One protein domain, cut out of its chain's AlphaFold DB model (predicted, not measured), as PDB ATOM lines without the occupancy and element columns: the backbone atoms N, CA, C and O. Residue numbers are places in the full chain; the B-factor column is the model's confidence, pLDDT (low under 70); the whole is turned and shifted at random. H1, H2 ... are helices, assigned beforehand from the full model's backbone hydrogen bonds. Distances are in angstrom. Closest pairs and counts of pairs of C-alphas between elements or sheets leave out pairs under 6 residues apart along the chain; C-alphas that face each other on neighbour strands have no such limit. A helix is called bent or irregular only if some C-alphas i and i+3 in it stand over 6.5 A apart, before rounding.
ATOM      1  N   ARG A  46      -3.804  22.996  41.615       93.44
ATOM      2  CA  ARG A  46      -4.198  21.707  41.019       93.44
ATOM      3  C   ARG A  46      -4.748  21.893  39.610       93.44
ATOM      4  O   ARG A  46      -4.297  21.193  38.705       93.44
ATOM      5  N   THR A  47      -5.649  22.854  39.407       94.88
ATOM      6  CA  THR A  47      -6.206  23.159  38.080       94.88
ATOM      7  C   THR A  47      -5.115  23.605  37.105       94.88
ATOM      8  O   THR A  47      -4.999  23.050  36.013       94.88
ATOM      9  N   ASN A  48      -4.239  24.528  37.509       96.62
ATOM     10  CA  ASN A  48      -3.123  24.997  36.683       96.62
ATOM     11  C   ASN A  48      -2.138  23.874  36.345       96.62
ATOM     12  O   ASN A  48      -1.640  23.793  35.219       96.62
ATOM     13  N   LYS A  49      -1.862  22.980  37.302       97.25
ATOM     14  CA  LYS A  49      -1.023  21.802  37.077       97.25
ATOM     15  C   LYS A  49      -1.636  20.883  36.025       97.25
ATOM     16  O   LYS A  49      -0.902  20.400  35.165       97.25
ATOM     17  N   GLU A  50      -2.948  20.670  36.061       96.19
ATOM     18  CA  GLU A  50      -3.636  19.807  35.101       96.19
ATOM     19  C   GLU A  50      -3.686  20.420  33.697       96.19
ATOM     20  O   GLU A  50      -3.348  19.743  32.721       96.19
ATOM     21  N   ILE A  51      -3.976  21.721  33.601       96.81
ATOM     22  CA  ILE A  51      -3.890  22.476  32.344       96.81
ATOM     23  C   ILE A  51      -2.486  22.343  31.747       96.81
ATOM     24  O   ILE A  51      -2.343  21.969  30.584       96.81
ATOM     25  N   LYS A  52      -1.438  22.577  32.550       96.94
ATOM     26  CA  LYS A  52      -0.040  22.466  32.108       96.94
ATOM     27  C   LYS A  52       0.335  21.038  31.708       96.94
ATOM     28  O   LYS A  52       1.101  20.850  30.767       96.94
ATOM     29  N   ARG A  53      -0.176  20.022  32.410       97.38
ATOM     30  CA  ARG A  53       0.097  18.610  32.112       97.38
ATOM     31  C   ARG A  53      -0.497  18.199  30.766       97.38
ATOM     32  O   ARG A  53       0.209  17.588  29.969       97.38
ATOM     33  N   ARG A  54      -1.765  18.531  30.513       96.38
ATOM     34  CA  ARG A  54      -2.470  18.144  29.279       96.38
ATOM     35  C   ARG A  54      -2.039  18.979  28.073       96.38
ATOM     36  O   ARG A  54      -1.897  18.429  26.986       96.38
ATOM     37  N   SER A  55      -1.741  20.267  28.256       96.56
ATOM     38  CA  SER A  55      -1.226  21.106  27.164       96.56
ATOM     39  C   SER A  55       0.197  20.733  26.741       96.56
ATOM     40  O   SER A  55       0.533  20.849  25.564       96.56
ATOM     41  N   ARG A  56       1.025  20.209  27.659       96.94
ATOM     42  CA  ARG A  56       2.410  19.802  27.364       96.94
ATOM     43  C   ARG A  56       2.516  18.736  26.271       96.94
ATOM     44  O   ARG A  56       3.500  18.743  25.543       96.94
ATOM     45  N   VAL A  57       1.531  17.844  26.149       96.44
ATOM     46  CA  VAL A  57       1.520  16.783  25.123       96.44
ATOM     47  C   VAL A  57       1.317  17.357  23.716       96.44
ATOM     48  O   VAL A  57       1.817  16.792  22.752       96.44
ATOM     49  N   VAL A  58       0.629  18.496  23.598       95.19
ATOM     50  CA  VAL A  58       0.368  19.156  22.308       95.19
ATOM     51  C   VAL A  58       1.629  19.838  21.762       95.19
ATOM     52  O   VAL A  58       1.816  19.917  20.553       95.19
ATOM     53  N   GLY A  59       2.520  20.309  22.642       94.50
ATOM     54  CA  GLY A  59       3.770  20.981  22.277       94.50
ATOM     55  C   GLY A  59       3.559  22.413  21.775       94.50
ATOM     56  O   GLY A  59       3.988  23.356  22.437       94.50
ATOM     57  N   ALA A  60       2.872  22.578  20.641       95.44
ATOM     58  CA  ALA A  60       2.548  23.872  20.045       95.44
ATOM     59  C   ALA A  60       1.123  23.887  19.473       95.44
ATOM     60  O   ALA A  60       0.658  22.912  18.887       95.44
ATOM     61  N   PHE A  61       0.438  25.017  19.623       96.81
ATOM     62  CA  PHE A  61      -0.928  25.213  19.141       96.81
ATOM     63  C   PHE A  61      -0.937  26.053  17.867       96.81
ATOM     64  O   PHE A  61      -0.135  26.973  17.721       96.81
ATOM     65  N   SER A  62      -1.862  25.758  16.952       96.25
ATOM     66  CA  SER A  62      -1.955  26.438  15.653       96.25
ATOM     67  C   SER A  62      -2.591  27.828  15.733       96.25
ATOM     68  O   SER A  62      -2.350  28.661  14.864       96.25
ATOM     69  N   ASN A  63      -3.412  28.083  16.755       97.00
ATOM     70  CA  ASN A  63      -4.026  29.381  17.050       97.00
ATOM     71  C   ASN A  63      -4.568  29.432  18.490       97.00
ATOM     72  O   ASN A  63      -4.683  28.405  19.163       97.00
ATOM     73  N   GLN A  64      -4.950  30.627  18.946       97.62
ATOM     74  CA  GLN A  64      -5.520  30.847  20.278       97.62
ATOM     75  C   GLN A  64      -6.793  30.019  20.525       97.62
ATOM     76  O   GLN A  64      -6.937  29.427  21.592       97.62
ATOM     77  N   GLU A  65      -7.665  29.889  19.522       98.19
ATOM     78  CA  GLU A  65      -8.907  29.114  19.630       98.19
ATOM     79  C   GLU A  65      -8.653  27.629  19.921       98.19
ATOM     80  O   GLU A  65      -9.403  26.987  20.654       98.19
ATOM     81  N   SER A  66      -7.575  27.060  19.378       96.94
ATOM     82  CA  SER A  66      -7.196  25.669  19.642       96.94
ATOM     83  C   SER A  66      -6.730  25.448  21.085       96.94
ATOM     84  O   SER A  66      -7.100  24.439  21.687       96.94
ATOM     85  N   VAL A  67      -5.998  26.408  21.668       96.88
ATOM     86  CA  VAL A  67      -5.634  26.388  23.097       96.88
ATOM     87  C   VAL A  67      -6.890  26.512  23.948       96.88
ATOM     88  O   VAL A  67      -7.078  25.737  24.885       96.88
ATOM     89  N   LEU A  68      -7.758  27.468  23.606       97.75
ATOM     90  CA  LEU A  68      -8.973  27.751  24.357       97.75
ATOM     91  C   LEU A  68      -9.882  26.522  24.417       97.75
ATOM     92  O   LEU A  68     -10.315  26.150  25.503       97.75
ATOM     93  N   ARG A  69     -10.094  25.829  23.290       97.56
ATOM     94  CA  ARG A  69     -10.877  24.583  23.253       97.56
ATOM     95  C   ARG A  69     -10.323  23.510  24.189       97.56
ATOM     96  O   ARG A  69     -11.102  22.876  24.895       97.56
ATOM     97  N   LEU A  70      -8.999  23.324  24.226       96.50
ATOM     98  CA  LEU A  70      -8.391  22.361  25.144       96.50
ATOM     99  C   LEU A  70      -8.608  22.782  26.600       96.50
ATOM    100  O   LEU A  70      -9.071  21.977  27.398       96.50
ATOM    101  N   VAL A  71      -8.285  24.028  26.953       97.25
ATOM    102  CA  VAL A  71      -8.416  24.513  28.336       97.25
ATOM    103  C   VAL A  71      -9.866  24.422  28.810       97.25
ATOM    104  O   VAL A  71     -10.107  23.925  29.905       97.25
ATOM    105  N   VAL A  72     -10.830  24.830  27.980       98.00
ATOM    106  CA  VAL A  72     -12.261  24.739  28.297       98.00
ATOM    107  C   VAL A  72     -12.687  23.286  28.501       98.00
ATOM    108  O   VAL A  72     -13.339  22.999  29.497       98.00
ATOM    109  N   SER A  73     -12.267  22.361  27.633       97.56
ATOM    110  CA  SER A  73     -12.540  20.928  27.818       97.56
ATOM    111  C   SER A  73     -11.999  20.407  29.156       97.56
ATOM    112  O   SER A  73     -12.718  19.719  29.868       97.56
ATOM    113  N   ILE A  74     -10.784  20.794  29.556       96.12
ATOM    114  CA  ILE A  74     -10.201  20.388  30.848       96.12
ATOM    115  C   ILE A  74     -11.013  20.934  32.024       96.12
ATOM    116  O   ILE A  74     -11.210  20.239  33.018       96.12
ATOM    117  N   LEU A  75     -11.462  22.187  31.934       96.00
ATOM    118  CA  LEU A  75     -12.270  22.808  32.980       96.00
ATOM    119  C   LEU A  75     -13.664  22.176  33.080       96.00
ATOM    120  O   LEU A  75     -14.174  22.057  34.192       96.00
ATOM    121  N   ILE A  76     -14.251  21.749  31.956       96.19
ATOM    122  CA  ILE A  76     -15.512  20.996  31.937       96.19
ATOM    123  C   ILE A  76     -15.338  19.666  32.675       96.19
ATOM    124  O   ILE A  76     -16.121  19.406  33.585       96.19
ATOM    125  N   ASP A  77     -14.290  18.894  32.371       93.44
ATOM    126  CA  ASP A  77     -14.016  17.618  33.051       93.44
ATOM    127  C   ASP A  77     -13.852  17.814  34.573       93.44
ATOM    128  O   ASP A  77     -14.467  17.119  35.375       93.44
ATOM    129  N   ILE A  78     -13.059  18.812  34.991       92.19
ATOM    130  CA  ILE A  78     -12.851  19.125  36.417       92.19
ATOM    131  C   ILE A  78     -14.171  19.519  37.094       92.19
ATOM    132  O   ILE A  78     -14.419  19.158  38.245       92.19
ATOM    133  N   ASN A  79     -15.007  20.290  36.400       91.88
ATOM    134  CA  ASN A  79     -16.305  20.695  36.918       91.88
ATOM    135  C   ASN A  79     -17.256  19.496  37.054       91.88
ATOM    136  O   ASN A  79     -17.951  19.387  38.063       91.88
ATOM    137  N   GLU A  80     -17.264  18.580  36.084       92.25
ATOM    138  CA  GLU A  80     -18.043  17.343  36.152       92.25
ATOM    139  C   GLU A  80     -17.619  16.478  37.349       92.25
ATOM    140  O   GLU A  80     -18.478  16.051  38.126       92.25
ATOM    141  N   ASP A  81     -16.313  16.323  37.585       89.62
ATOM    142  CA  ASP A  81     -15.773  15.618  38.757       89.62
ATOM    143  C   ASP A  81     -16.241  16.248  40.081       89.62
ATOM    144  O   ASP A  81     -16.521  15.551  41.061       89.62
ATOM    145  N   TRP A  82     -16.333  17.579  40.144       87.88
ATOM    146  CA  TRP A  82     -16.773  18.282  41.355       87.88
ATOM    147  C   TRP A  82     -18.274  18.192  41.589       87.88
ATOM    148  O   TRP A  82     -18.697  18.175  42.746       87.88
ATOM    149  N   ILE A  83     -19.073  18.148  40.521       87.25
ATOM    150  CA  ILE A  83     -20.529  18.013  40.609       87.25
ATOM    151  C   ILE A  83     -20.919  16.577  40.975       87.25
ATOM    152  O   ILE A  83     -21.821  16.386  41.790       87.25
ATOM    153  N   THR A  84     -20.250  15.582  40.389       86.06
ATOM    154  CA  THR A  84     -20.589  14.156  40.544       86.06
ATOM    155  C   THR A  84     -19.889  13.484  41.729       86.06
ATOM    156  O   THR A  84     -20.411  12.514  42.278       86.06
ATOM    157  N   GLY A  85     -18.725  13.992  42.143       81.44
ATOM    158  CA  GLY A  85     -17.908  13.447  43.223       81.44
ATOM    159  C   GLY A  85     -17.919  14.283  44.507       81.44
ATOM    160  O   GLY A  85     -18.942  14.793  44.969       81.44
ATOM    161  N   ASN A  86     -16.743  14.412  45.132       71.50
ATOM    162  CA  ASN A  86     -16.569  15.171  46.370       71.50
ATOM    163  C   ASN A  86     -16.388  16.665  46.081       71.50
ATOM    164  O   ASN A  86     -15.275  17.127  45.817       71.50
ATOM    165  N   ARG A  87     -17.478  17.427  46.214       82.19
ATOM    166  CA  ARG A  87     -17.473  18.893  46.118       82.19
ATOM    167  C   ARG A  87     -16.335  19.521  46.930       82.19
ATOM    168  O   ARG A  87     -16.184  19.281  48.135       82.19
ATOM    169  N   TYR A  88     -15.557  20.383  46.271       80.94
ATOM    170  CA  TYR A  88     -14.417  21.052  46.901       80.94
ATOM    171  C   TYR A  88     -14.835  22.079  47.958       80.94
ATOM    172  O   TYR A  88     -14.094  22.283  48.906       80.94
ATOM    173  N   ILE A  89     -16.016  22.689  47.885       85.81
ATOM    174  CA  ILE A  89     -16.636  23.439  48.992       85.81
ATOM    175  C   ILE A  89     -18.131  23.114  48.962       85.81
ATOM    176  O   ILE A  89     -18.733  23.078  47.891       85.81
ATOM    177  N   VAL A  90     -18.718  22.833  50.124       82.12
ATOM    178  CA  VAL A  90     -20.165  22.645  50.273       82.12
ATOM    179  C   VAL A  90     -20.694  23.891  50.952       82.12
ATOM    180  O   VAL A  90     -20.434  24.072  52.133       82.12
ATOM    181  N   MET A  91     -21.375  24.747  50.202       74.81
ATOM    182  CA  MET A  91     -22.028  25.919  50.774       74.81
ATOM    183  C   MET A  91     -23.316  25.458  51.463       74.81
ATOM    184  O   MET A  91     -24.125  24.769  50.837       74.81
ATOM    185  N   GLU A  92     -23.491  25.797  52.740       66.62
ATOM    186  CA  GLU A  92     -24.815  25.761  53.371       66.62
ATOM    187  C   GLU A  92     -25.661  26.866  52.714       66.62
ATOM    188  O   GLU A  92     -25.159  27.973  52.509       66.62
ATOM    189  N   GLN A  93     -26.874  26.520  52.267       55.19
ATOM    190  CA  GLN A  93     -27.804  27.457  51.618       55.19
ATOM    191  C   GLN A  93     -28.475  28.362  52.645       55.19
ATOM    192  O   GLN A  93     -28.833  27.839  53.725       55.19
TER     193      GLN A  93
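AT A GLANCE: This is residues 46 to 93 of the 93 residues of a protein of Methanosarcina barkeri 227 (UniProt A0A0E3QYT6). A long helix, H2, makes most of the length of a helical hairpin; the shorter H1 packs on the earlier part of H2, and the two cross at a slant. The last turns of H2, residues 80 to 84, stick out past H1, and a tail, residues 88 to 93, stands free beyond them. The printed part has 48 residues with two named helices, H1 then H2, and no named strand; the class is all helix. The whole is a loose rod, with a radius of gyration of the C-alphas of 13.5 A and spans of 44 by 18 by 14 A.

IN THESE COORDINATES: H2 is the longest helix, residues 64 to 84, and measures 30.3 A from C-alpha 64 at (-5.520, 30.847, 20.278) to C-alpha 84 at (-20.589, 14.156, 40.544). H1, residues 46 to 56, measures 15.3 A and begins with C-alpha 46 at (-4.198, 21.707, 41.019). Neither helix is bent.

HOW THE PARTS SIT: H2 and H1 touch, with 7 pairs of C-alphas within 8 A. Their closest C-alphas are those of Ile 51 and Val 71, 6.4 A apart, and their centres are 10.8 A apart. Their lines stand at a steep tilt of 42 degrees, and they run opposite ways. The two form a helical hairpin, joined by a short link of 7 residues. In H1 and H2 every backbone O i to N i+4 pair is within hydrogen-bond range.

THE WHOLE: The two C-alphas farthest apart are those of Ser 62 and Gln 93, at 44.3 A. Residues 80 to 86, of which 80 to 84 belong to H2, and residues 88 to 93 stand free; the body without them spans 35 by 16 by 11 A. The printed part has no cut and ends at Gln 93, the chain's last residue. The mean pLDDT of the printed part is 91.6, and residues 92 to 93 are under 70.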